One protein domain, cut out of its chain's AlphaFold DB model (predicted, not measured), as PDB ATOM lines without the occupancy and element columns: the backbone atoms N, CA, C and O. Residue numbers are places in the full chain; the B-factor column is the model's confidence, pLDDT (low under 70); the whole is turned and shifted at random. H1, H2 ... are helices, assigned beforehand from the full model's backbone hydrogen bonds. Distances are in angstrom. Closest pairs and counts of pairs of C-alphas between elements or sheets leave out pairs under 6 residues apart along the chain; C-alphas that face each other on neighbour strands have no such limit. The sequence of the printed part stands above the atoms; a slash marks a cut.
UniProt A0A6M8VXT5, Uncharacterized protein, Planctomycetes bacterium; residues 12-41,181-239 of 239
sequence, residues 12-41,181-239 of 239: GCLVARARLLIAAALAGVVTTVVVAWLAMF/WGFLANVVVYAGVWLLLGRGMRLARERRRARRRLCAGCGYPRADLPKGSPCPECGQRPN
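This is residues 12 to 41 and 181 to 239 of the 239 residues of an uncharacterized protein of Planctomycetes bacterium (UniProt A0A6M8VXT5). Two long helices, H1 and H2, cross as a lopsided X, and residues 212 to 239, with no named element, make a looped head at the far end of H2. Residues 12 to 19 of H1 stick out free. The printed part has 89 residues, with H1 then H2, no named strand, and the class all helix. It is extended, with a radius of gyration of the C-alphas of 18.8 A, and flat, spanning 58 by 31 by 16 A.

H1, residues 12 to 39, begins at C-alpha 12 (42.866, 16.885, 81.399) and is 40.3 A long. H2, residues 181 to 211, is 44.1 A long and ends at C-alpha 211 (46.287, -6.327, 99.859).

Residues 21 to 32 of H1 touch residues 183 to 195 of H2. The closest C-alphas are those of Gly 28 and Ala 191, 4.4 A apart. The helices run opposite ways at a steep tilt of 58 degrees. In H1 and H2 every O i to N i+4 pair is within hydrogen-bond range.

The C-alphas farthest apart, of Met 40 and Pro 226, are 59.7 A apart. Residues 42 to 180 are not printed; C-alphas 41 and 181 are 23.2 A apart across this cut. No printed residue has a pLDDT under 70.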
ATOM      1  N   GLY A  12      43.254  18.283  81.627       82.38
ATOM      2  CA  GLY A  12      42.866  16.885  81.399       82.38
ATOM      3  C   GLY A  12      42.007  16.288  82.522       82.38
ATOM      4  O   GLY A  12      41.069  15.532  82.263       82.38
ATOM      5  N   CYS A  13      42.267  16.676  83.776       85.12
ATOM      6  CA  CYS A  13      41.499  16.201  84.929       85.12
ATOM      7  C   CYS A  13      40.050  16.716  84.909       85.12
ATOM      8  O   CYS A  13      39.119  15.969  85.221       85.12
ATOM      9  N   LEU A  14      39.844  17.974  84.508       90.25
ATOM     10  CA  LEU A  14      38.515  18.578  84.453       90.25
ATOM     11  C   LEU A  14      37.663  17.953  83.341       90.25
ATOM     12  O   LEU A  14      36.521  17.564  83.592       90.25
ATOM     13  N   VAL A  15      38.242  17.749  82.155       91.44
ATOM     14  CA  VAL A  15      37.560  17.102  81.020       91.44
ATOM     15  C   VAL A  15      37.155  15.664  81.358       91.44
ATOM     16  O   VAL A  15      36.026  15.257  81.082       91.44
ATOM     17  N   ALA A  16      38.034  14.891  82.002       89.56
ATOM     18  CA  ALA A  16      37.719  13.519  82.403       89.56
ATOM     19  C   ALA A  16      36.581  13.455  83.438       89.56
ATOM     20  O   ALA A  16      35.702  12.595  83.341       89.56
ATOM     21  N   ARG A  17      36.563  14.378  84.412       92.62
ATOM     22  CA  ARG A  17      35.480  14.476  85.405       92.62
ATOM     23  C   ARG A  17      34.154  14.853  84.754       92.62
ATOM     24  O   ARG A  17      33.149  14.216  85.054       92.62
ATOM     25  N   ALA A  18      34.163  15.824  83.843       94.19
ATOM     26  CA  ALA A  18      32.972  16.230  83.106       94.19
ATOM     27  C   ALA A  18      32.391  15.064  82.290       94.19
ATOM     28  O   ALA A  18      31.207  14.765  82.408       94.19
ATOM     29  N   ARG A  19      33.233  14.332  81.544       95.31
ATOM     30  CA  ARG A  19      32.809  13.147  80.775       95.31
ATOM     31  C   ARG A  19      32.163  12.077  81.654       95.31
ATOM     32  O   ARG A  19      31.136  11.527  81.276       95.31
ATOM     33  N   LEU A  20      32.736  11.804  82.828       94.62
ATOM     34  CA  LEU A  20      32.173  10.833  83.768       94.62
ATOM     35  C   LEU A  20      30.800  11.271  84.297       94.62
ATOM     36  O   LEU A  20      29.898  10.444  84.389       94.62
ATOM     37  N   LEU A  21      30.640  12.553  84.639       96.19
ATOM     38  CA  LEU A  21      29.364  13.091  85.120       96.19
ATOM     39  C   LEU A  21      28.287  13.046  84.031       96.19
ATOM     40  O   LEU A  21      27.174  12.611  84.307       96.19
ATOM     41  N   ILE A  22      28.632  13.422  82.797       97.12
ATOM     42  CA  ILE A  22      27.719  13.344  81.647       97.12
ATOM     43  C   ILE A  22      27.305  11.891  81.395       97.12
ATOM     44  O   ILE A  22      26.117  11.606  81.282       97.12
ATOM     45  N   ALA A  23      28.262  10.960  81.368       96.94
ATOM     46  CA  ALA A  23      27.967   9.543  81.171       96.94
ATOM     47  C   ALA A  23      27.046   8.987  82.271       96.94
ATOM     48  O   ALA A  23      26.102   8.261  81.971       96.94
ATOM     49  N   ALA A  24      27.280   9.361  83.533       97.12
ATOM     50  CA  ALA A  24      26.422   8.957  84.642       97.12
ATOM     51  C   ALA A  24      25.013   9.563  84.552       97.12
ATOM     52  O   ALA A  24      24.041   8.864  84.824       97.12
ATOM     53  N   ALA A  25      24.890  10.828  84.142       97.81
ATOM     54  CA  ALA A  25      23.597  11.474  83.936       97.81
ATOM     55  C   ALA A  25      22.801  10.803  82.806       97.81
ATOM     56  O   ALA A  25      21.624  10.502  82.988       97.81
ATOM     57  N   LEU A  26      23.448  10.494  81.675       98.19
ATOM     58  CA  LEU A  26      22.825   9.762  80.566       98.19
ATOM     59  C   LEU A  26      22.385   8.356  80.991       98.19
ATOM     60  O   LEU A  26      21.260   7.953  80.702       98.19
ATOM     61  N   ALA A  27      23.234   7.632  81.726       97.88
ATOM     62  CA  ALA A  27      22.863   6.339  82.293       97.88
ATOM     63  C   ALA A  27      21.671   6.470  83.258       97.88
ATOM     64  O   ALA A  27      20.768   5.636  83.229       97.88
ATOM     65  N   GLY A  28      21.632   7.535  84.067       97.94
ATOM     66  CA  GLY A  28      20.504   7.878  84.932       97.94
ATOM     67  C   GLY A  28      19.202   8.085  84.157       97.94
ATOM     68  O   GLY A  28      18.205   7.454  84.487       97.94
ATOM     69  N   VAL A  29      19.225   8.883  83.084       98.25
ATOM     70  CA  VAL A  29      18.079   9.098  82.177       98.25
ATOM     71  C   VAL A  29      17.567   7.782  81.597       98.25
ATOM     72  O   VAL A  29      16.380   7.481  81.721       98.25
ATOM     73  N   VAL A  30      18.457   6.972  81.017       98.00
ATOM     74  CA  VAL A  30      18.083   5.673  80.438       98.00
ATOM     75  C   VAL A  30      17.494   4.749  81.506       98.00
ATOM     76  O   VAL A  30      16.461   4.126  81.270       98.00
ATOM     77  N   THR A  31      18.098   4.698  82.698       97.50
ATOM     78  CA  THR A  31      17.608   3.870  83.812       97.50
ATOM     79  C   THR A  31      16.217   4.321  84.265       97.50
ATOM     80  O   THR A  31      15.341   3.476  84.418       97.50
ATOM     81  N   THR A  32      15.977   5.631  84.412       96.62
ATOM     82  CA  THR A  32      14.660   6.178  84.781       96.62
ATOM     83  C   THR A  32      13.580   5.757  83.784       96.62
ATOM     84  O   THR A  32      12.520   5.298  84.203       96.62
ATOM     85  N   VAL A  33      13.843   5.877  82.477       96.62
ATOM     86  CA  VAL A  33      12.872   5.506  81.431       96.62
ATOM     87  C   VAL A  33      12.597   4.003  81.444       96.62
ATOM     88  O   VAL A  33      11.439   3.591  81.471       96.62
ATOM     89  N   VAL A  34      13.649   3.181  81.485       95.38
ATOM     90  CA  VAL A  34      13.515   1.718  81.498       95.38
ATOM     91  C   VAL A  34      12.754   1.248  82.735       95.38
ATOM     92  O   VAL A  34      11.849   0.429  82.609       95.38
ATOM     93  N   VAL A  35      13.068   1.776  83.921       93.50
ATOM     94  CA  VAL A  35      12.361   1.401  85.154       93.50
ATOM     95  C   VAL A  35      10.901   1.844  85.114       93.50
ATOM     96  O   VAL A  35      10.034   1.055  85.479       93.50
ATOM     97  N   ALA A  36      10.607   3.054  84.629       91.38
ATOM     98  CA  ALA A  36       9.233   3.528  84.482       91.38
ATOM     99  C   ALA A  36       8.408   2.630  83.540       91.38
ATOM    100  O   ALA A  36       7.278   2.270  83.865       91.38
ATOM    101  N   TRP A  37       8.984   2.188  82.418       92.38
ATOM    102  CA  TRP A  37       8.318   1.247  81.513       92.38
ATOM    103  C   TRP A  37       8.170  -0.150  82.112       92.38
ATOM    104  O   TRP A  37       7.095  -0.736  82.027       92.38
ATOM    105  N   LEU A  38       9.218  -0.689  82.740       89.12
ATOM    106  CA  LEU A  38       9.157  -2.009  83.370       89.12
ATOM    107  C   LEU A  38       8.138  -2.052  84.510       89.12
ATOM    108  O   LEU A  38       7.444  -3.057  84.645       89.12
ATOM    109  N   ALA A  39       7.984  -0.963  85.269       84.94
ATOM    110  CA  ALA A  39       6.987  -0.849  86.333       84.94
ATOM    111  C   ALA A  39       5.544  -1.071  85.838       84.94
ATOM    112  O   ALA A  39       4.699  -1.495  86.620       84.94
ATOM    113  N   MET A  40       5.260  -0.868  84.544       79.62
ATOM    114  CA  MET A  40       3.953  -1.197  83.957       79.62
ATOM    115  C   MET A  40       3.689  -2.693  83.794       79.62
ATOM    116  O   MET A  40       2.533  -3.098  83.675       79.62
ATOM    117  N   PHE A  41       4.745  -3.500  83.713       79.88
ATOM    118  CA  PHE A  41       4.657  -4.934  83.445       79.88
ATOM    119  C   PHE A  41       4.840  -5.785  84.695       79.88
ATOM    120  O   PHE A  41       4.606  -6.990  84.636       79.88
ATOM    121  N   TRP A 181       9.641  16.920  87.960       96.06
ATOM    122  CA  TRP A 181      10.218  16.823  89.301       96.06
ATOM    123  C   TRP A 181      10.630  15.402  89.680       96.06
ATOM    124  O   TRP A 181      11.770  15.189  90.093       96.06
ATOM    125  N   GLY A 182       9.748  14.419  89.497       92.06
ATOM    126  CA  GLY A 182      10.089  13.031  89.799       92.06
ATOM    127  C   GLY A 182      11.056  12.429  88.778       92.06
ATOM    128  O   GLY A 182      11.936  11.656  89.152       92.06
ATOM    129  N   PHE A 183      10.998  12.867  87.516       96.31
ATOM    130  CA  PHE A 183      11.973  12.489  86.496       96.31
ATOM    131  C   PHE A 183      13.386  12.948  86.872       96.31
ATOM    132  O   PHE A 183      14.302  12.127  86.933       96.31
ATOM    133  N   LEU A 184      13.569  14.238  87.176       97.69
ATOM    134  CA  LEU A 184      14.867  14.790  87.574       97.69
ATOM    135  C   LEU A 184      15.384  14.146  88.866       97.69
ATOM    136  O   LEU A 184      16.561  13.793  88.934       97.69
ATOM    137  N   ALA A 185      14.511  13.935  89.855       96.56
ATOM    138  CA  ALA A 185      14.877  13.257  91.095       96.56
ATOM    139  C   ALA A 185      15.388  11.829  90.834       96.56
ATOM    140  O   ALA A 185      16.470  11.469  91.303       96.56
ATOM    141  N   ASN A 186      14.682  11.042  90.014       95.81
ATOM    142  CA  ASN A 186      15.118   9.692  89.641       95.81
ATOM    143  C   ASN A 186      16.440   9.709  88.864       95.81
ATOM    144  O   ASN A 186      17.321   8.900  89.149       95.81
ATOM    145  N   VAL A 187      16.629  10.653  87.933       98.25
ATOM    146  CA  VAL A 187      17.897  10.794  87.192       98.25
ATOM    147  C   VAL A 187      19.062  11.036  88.149       98.25
ATOM    148  O   VAL A 187      20.098  10.388  88.007       98.25
ATOM    149  N   VAL A 188      18.901  11.920  89.139       98.06
ATOM    150  CA  VAL A 188      19.936  12.187  90.152       98.06
ATOM    151  C   VAL A 188      20.226  10.939  90.985       98.06
ATOM    152  O   VAL A 188      21.397  10.592  91.167       98.06
ATOM    153  N   VAL A 189      19.187  10.237  91.446       97.69
ATOM    154  CA  VAL A 189      19.327   8.998  92.226       97.69
ATOM    155  C   VAL A 189      20.093   7.942  91.428       97.69
ATOM    156  O   VAL A 189      21.120   7.439  91.890       97.69
ATOM    157  N   TYR A 190      19.660   7.643  90.204       97.81
ATOM    158  CA  TYR A 190      20.290   6.611  89.385       97.81
ATOM    159  C   TYR A 190      21.683   7.003  88.896       97.81
ATOM    160  O   TYR A 190      22.587   6.166  88.913       97.81
ATOM    161  N   ALA A 191      21.914   8.267  88.532       98.00
ATOM    162  CA  ALA A 191      23.257   8.753  88.222       98.00
ATOM    163  C   ALA A 191      24.196   8.601  89.432       98.00
ATOM    164  O   ALA A 191      25.342   8.168  89.279       98.00
ATOM    165  N   GLY A 192      23.704   8.886  90.642       97.62
ATOM    166  CA  GLY A 192      24.422   8.657  91.895       97.62
ATOM    167  C   GLY A 192      24.805   7.188  92.093       97.62
ATOM    168  O   GLY A 192      25.966   6.896  92.392       97.62
ATOM    169  N   VAL A 193      23.873   6.262  91.847       97.81
ATOM    170  CA  VAL A 193      24.131   4.810  91.897       97.81
ATOM    171  C   VAL A 193      25.213   4.406  90.892       97.81
ATOM    172  O   VAL A 193      26.171   3.729  91.269       97.81
ATOM    173  N   TRP A 194      25.136   4.864  89.641       97.94
ATOM    174  CA  TRP A 194      26.147   4.563  88.621       97.94
ATOM    175  C   TRP A 194      27.536   5.112  88.979       97.94
ATOM    176  O   TRP A 194      28.542   4.411  88.817       97.94
ATOM    177  N   LEU A 195      27.615   6.328  89.528       97.31
ATOM    178  CA  LEU A 195      28.872   6.900  90.024       97.31
ATOM    179  C   LEU A 195      29.437   6.101  91.202       97.31
ATOM    180  O   LEU A 195      30.649   5.858  91.249       97.31
ATOM    181  N   LEU A 196      28.578   5.686  92.137       97.25
ATOM    182  CA  LEU A 196      28.965   4.886  93.294       97.25
ATOM    183  C   LEU A 196      29.483   3.512  92.862       97.25
ATOM    184  O   LEU A 196      30.537   3.096  93.334       97.25
ATOM    185  N   LEU A 197      28.806   2.842  91.928       96.44
ATOM    186  CA  LEU A 197      29.242   1.560  91.375       96.44
ATOM    187  C   LEU A 197      30.577   1.698  90.637       96.44
ATOM    188  O   LEU A 197      31.519   0.956  90.927       96.44
ATOM    189  N   GLY A 198      30.714   2.689  89.753       94.62
ATOM    190  CA  GLY A 198      31.952   2.920  89.006       94.62
ATOM    191  C   GLY A 198      33.149   3.228  89.915       94.62
ATOM    192  O   GLY A 198      34.217   2.615  89.787       94.62
ATOM    193  N   ARG A 199      32.983   4.141  90.882       94.88
ATOM    194  CA  ARG A 199      34.045   4.487  91.847       94.88
ATOM    195  C   ARG A 199      34.298   3.372  92.857       94.88
ATOM    196  O   ARG A 199      35.452   3.095  93.175       94.88
ATOM    197  N   GLY A 200      33.244   2.716  93.330       95.12
ATOM    198  CA  GLY A 200      33.304   1.613  94.283       95.12
ATOM    199  C   GLY A 200      34.059   0.416  93.718       95.12
ATOM    200  O   GLY A 200      34.977  -0.083  94.367       95.12
ATOM    201  N   MET A 201      33.771   0.014  92.475       94.69
ATOM    202  CA  MET A 201      34.511  -1.055  91.795       94.69
ATOM    203  C   MET A 201      35.988  -0.702  91.615       94.69
ATOM    204  O   MET A 201      36.854  -1.554  91.835       94.69
ATOM    205  N   ARG A 202      36.299   0.548  91.252       93.19
ATOM    206  CA  ARG A 202      37.687   1.011  91.139       93.19
ATOM    207  C   ARG A 202      38.412   0.932  92.483       93.19
ATOM    208  O   ARG A 202      39.457   0.292  92.564       93.19
ATOM    209  N   LEU A 203      37.830   1.495  93.538       94.12
ATOM    210  CA  LEU A 203      38.417   1.488  94.878       94.12
ATOM    211  C   LEU A 203      38.563   0.062  95.432       94.12
ATOM    212  O   LEU A 203      39.577  -0.269  96.045       94.12
ATOM    213  N   ALA A 204      37.582  -0.811  95.192       95.88
ATOM    214  CA  ALA A 204      37.643  -2.215  95.589       95.88
ATOM    215  C   ALA A 204      38.777  -2.961  94.867       95.88
ATOM    216  O   ALA A 204      39.519  -3.716  95.501       95.88
ATOM    217  N   ARG A 205      38.961  -2.720  93.560       94.69
ATOM    218  CA  ARG A 205      40.077  -3.280  92.779       94.69
ATOM    219  C   ARG A 205      41.424  -2.775  93.290       94.69
ATOM    220  O   ARG A 205      42.319  -3.590  93.508       94.69
ATOM    221  N   GLU A 206      41.550  -1.473  93.533       92.62
ATOM    222  CA  GLU A 206      42.768  -0.855  94.073       92.62
ATOM    223  C   GLU A 206      43.115  -1.439  95.453       92.62
ATOM    224  O   GLU A 206      44.231  -1.920  95.656       92.62
ATOM    225  N   ARG A 207      42.140  -1.528  96.367       94.12
ATOM    226  CA  ARG A 207      42.322  -2.136  97.698       94.12
ATOM    227  C   ARG A 207      42.684  -3.618  97.622       94.12
ATOM    228  O   ARG A 207      43.567  -4.068  98.349       94.12
ATOM    229  N   ARG A 208      42.035  -4.394  96.748       96.00
ATOM    230  CA  ARG A 208      42.340  -5.825  96.566       96.00
ATOM    231  C   ARG A 208      43.761  -6.030  96.040       96.00
ATOM    232  O   ARG A 208      44.449  -6.935  96.508       96.00
ATOM    233  N   ARG A 209      44.206  -5.194  95.098       95.00
ATOM    234  CA  ARG A 209      45.581  -5.212  94.575       95.00
ATOM    235  C   ARG A 209      46.588  -4.817  95.651       95.00
ATOM    236  O   ARG A 209      47.551  -5.551  95.848       95.00
ATOM    237  N   ALA A 210      46.308  -3.765  96.421       91.38
ATOM    238  CA  ALA A 210      47.151  -3.345  97.540       91.38
ATOM    239  C   ALA A 210      47.321  -4.461  98.587       91.38
ATOM    240  O   ALA A 210      48.444  -4.761  98.987       91.38
ATOM    241  N   ARG A 211      46.233  -5.161  98.952       94.62
ATOM    242  CA  ARG A 211      46.287  -6.327  99.859       94.62
ATOM    243  C   ARG A 211      47.141  -7.476  99.315       94.62
ATOM    244  O   ARG A 211      47.763  -8.187 100.090       94.62
ATOM    245  N   ARG A 212      47.196  -7.646  97.990       95.62
ATOM    246  CA  ARG A 212      48.031  -8.649  97.305       95.62
ATOM    247  C   ARG A 212      49.444  -8.146  96.980       95.62
ATOM    248  O   ARG A 212      50.159  -8.821  96.251       95.62
ATOM    249  N   ARG A 213      49.840  -6.965  97.478       94.50
ATOM    250  CA  ARG A 213      51.114  -6.299  97.144       94.50
ATOM    251  C   ARG A 213      51.323  -6.138  95.628       94.50
ATOM    252  O   ARG A 213      52.445  -6.212  95.142       94.50
ATOM    253  N   LEU A 214      50.244  -5.912  94.876       95.94
ATOM    254  CA  LEU A 214      50.276  -5.632  93.438       95.94
ATOM    255  C   LEU A 214      50.143  -4.126  93.182       95.94
ATOM    256  O   LEU A 214      49.489  -3.408  93.944       95.94
ATOM    257  N   CYS A 215      50.712  -3.637  92.080       94.06
ATOM    258  CA  CYS A 215      50.511  -2.262  91.630       94.06
ATOM    259  C   CYS A 215      49.019  -1.964  91.381       94.06
ATOM    260  O   CYS A 215      48.323  -2.742  90.730       94.06
ATOM    261  N   ALA A 216      48.527  -0.816  91.862       92.19
ATOM    262  CA  ALA A 216      47.133  -0.407  91.693       92.19
ATOM    263  C   ALA A 216      46.750  -0.173  90.218       92.19
ATOM    264  O   ALA A 216      45.637  -0.532  89.834       92.19
ATOM    265  N   GLY A 217      47.669   0.351  89.394       91.19
ATOM    266  CA  GLY A 217      47.460   0.603  87.964       91.19
ATOM    267  C   GLY A 217      47.499  -0.667  87.113       91.19
ATOM    268  O   GLY A 217      46.462  -1.116  86.622       91.19
ATOM    269  N   CYS A 218      48.677  -1.279  86.967       94.62
ATOM    270  CA  CYS A 218      48.883  -2.419  86.060       94.62
ATOM    271  C   CYS A 218      48.732  -3.805  86.710       94.62
ATOM    272  O   CYS A 218      48.543  -4.784  86.002       94.62
ATOM    273  N   GLY A 219      48.788  -3.921  88.042       95.25
ATOM    274  CA  GLY A 219      48.761  -5.220  88.726       95.25
ATOM    275  C   GLY A 219      50.115  -5.931  88.856       95.25
ATOM    276  O   GLY A 219      50.128  -7.060  89.329       95.25
ATOM    277  N   TYR A 220      51.235  -5.287  88.503       95.81
ATOM    278  CA  TYR A 220      52.582  -5.858  88.647       95.81
ATOM    279  C   TYR A 220      52.909  -6.216  90.117       95.81
ATOM    280  O   TYR A 220      52.647  -5.379  90.994       95.81
ATOM    281  N   PRO A 221      53.469  -7.405  90.419       96.50
ATOM    282  CA  PRO A 221      53.889  -7.781  91.770       96.50
ATOM    283  C   PRO A 221      54.968  -6.855  92.337       96.50
ATOM    284  O   PRO A 221      55.984  -6.604  91.706       96.50
ATOM    285  N   ARG A 222      54.764  -6.335  93.550       94.25
ATOM    286  CA  ARG A 222      55.703  -5.410  94.216       94.25
ATOM    287  C   ARG A 222      56.401  -6.033  95.419       94.25
ATOM    288  O   ARG A 222      56.928  -5.299  96.247       94.25
ATOM    289  N   ALA A 223      56.353  -7.358  95.549       94.94
ATOM    290  CA  ALA A 223      56.949  -8.059  96.681       94.94
ATOM    291  C   ALA A 223      58.467  -7.824  96.766       94.94
ATOM    292  O   ALA A 223      58.965  -7.599  97.865       94.94
ATOM    293  N   ASP A 224      59.141  -7.764  95.614       94.50
ATOM    294  CA  ASP A 224      60.606  -7.669  95.522       94.50
ATOM    295  C   ASP A 224      61.114  -6.244  95.261       94.50
ATOM    296  O   ASP A 224      62.307  -6.015  95.078       94.50
ATOM    297  N   LEU A 225      60.210  -5.259  95.227       93.38
ATOM    298  CA  LEU A 225      60.582  -3.873  94.982       93.38
ATOM    299  C   LEU A 225      60.845  -3.124  96.296       93.38
ATOM    300  O   LEU A 225      60.059  -3.252  97.240       93.38
ATOM    301  N   PRO A 226      61.879  -2.260  96.353       93.94
ATOM    302  CA  PRO A 226      62.102  -1.382  97.495       93.94
ATOM    303  C   PRO A 226      60.849  -0.562  97.816       93.94
ATOM    304  O   PRO A 226      60.181  -0.042  96.910       93.94
ATOM    305  N   LYS A 227      60.523  -0.414  99.107       92.38
ATOM    306  CA  LYS A 227      59.378   0.396  99.551       92.38
ATOM    307  C   LYS A 227      59.476   1.807  98.954       92.38
ATOM    308  O   LYS A 227      60.511   2.451  99.044       92.38
ATOM    309  N   GLY A 228      58.393   2.276  98.333       91.31
ATOM    310  CA  GLY A 228      58.323   3.609  97.719       91.31
ATOM    311  C   GLY A 228      58.800   3.704  96.262       91.31
ATOM    312  O   GLY A 228      58.496   4.700  95.607       91.31
ATOM    313  N   SER A 229      59.472   2.683  95.713       94.69
ATOM    314  CA  SER A 229      59.924   2.702  94.310       94.69
ATOM    315  C   SER A 229      58.742   2.755  93.323       94.69
ATOM    316  O   SER A 229      57.711   2.130  93.582       94.69
ATOM    317  N   PRO A 230      58.814   3.510  92.211       95.56
ATOM    318  CA  PRO A 230      57.759   3.523  91.195       95.56
ATOM    319  C   PRO A 230      57.601   2.143  90.539       95.56
ATOM    320  O   PRO A 230      58.553   1.372  90.455       95.56
ATOM    321  N   CYS A 231      56.392   1.814  90.080       95.00
ATOM    322  CA  CYS A 231      56.159   0.569  89.348       95.00
ATOM    323  C   CYS A 231      56.960   0.555  88.027       95.00
ATOM    324  O   CYS A 231      56.870   1.539  87.295       95.00
ATOM    325  N   PRO A 232      57.685  -0.528  87.692       96.06
ATOM    326  CA  PRO A 232      58.524  -0.580  86.490       96.06
ATOM    327  C   PRO A 232      57.704  -0.571  85.193       96.06
ATOM    328  O   PRO A 232      58.150  -0.016  84.201       96.06
ATOM    329  N   GLU A 233      56.483  -1.113  85.222       96.00
ATOM    330  CA  GLU A 233      55.596  -1.179  84.053       96.00
ATOM    331  C   GLU A 233      54.881   0.149  83.782       96.00
ATOM    332  O   GLU A 233      54.922   0.691  82.684       96.00
ATOM    333  N   CYS A 234      54.191   0.696  84.790       94.56
ATOM    334  CA  CYS A 234      53.320   1.862  84.595       94.56
ATOM    335  C   CYS A 234      53.852   3.164  85.207       94.56
ATOM    336  O   CYS A 234      53.156   4.177  85.180       94.56
ATOM    337  N   GLY A 235      55.024   3.143  85.846       93.94
ATOM    338  CA  GLY A 235      55.626   4.304  86.514       93.94
ATOM    339  C   GLY A 235      54.902   4.782  87.781       93.94
ATOM    340  O   GLY A 235      55.355   5.716  88.443       93.94
ATOM    341  N   GLN A 236      53.778   4.164  88.158       92.06
ATOM    342  CA  GLN A 236      52.931   4.659  89.240       92.06
ATOM    343  C   GLN A 236      53.580   4.440  90.614       92.06
ATOM    344  O   GLN A 236      54.010   3.333  90.956       92.06
ATOM    345  N   ARG A 237      53.642   5.504  91.422       90.75
ATOM    346  CA  ARG A 237      54.143   5.451  92.803       90.75
ATOM    347  C   ARG A 237      53.083   4.849  93.737       90.75
ATOM    348  O   ARG A 237      51.893   4.943  93.437       90.75
ATOM    349  N   PRO A 238      53.486   4.161  94.823       82.69
ATOM    350  CA  PRO A 238      52.528   3.759  95.848       82.69
ATOM    351  C   PRO A 238      51.964   5.031  96.501       82.69
ATOM    352  O   PRO A 238      52.747   5.895  96.889       82.69
ATOM    353  N   ASN A 239      50.632   5.152  96.541       74.31
ATOM    354  CA  ASN A 239      49.950   6.168  97.351       74.31
ATOM    355  C   ASN A 239      50.101   5.858  98.839       74.31
ATOM    356  O   ASN A 239      50.191   4.650  99.168       74.31
TER     357      ASN A 239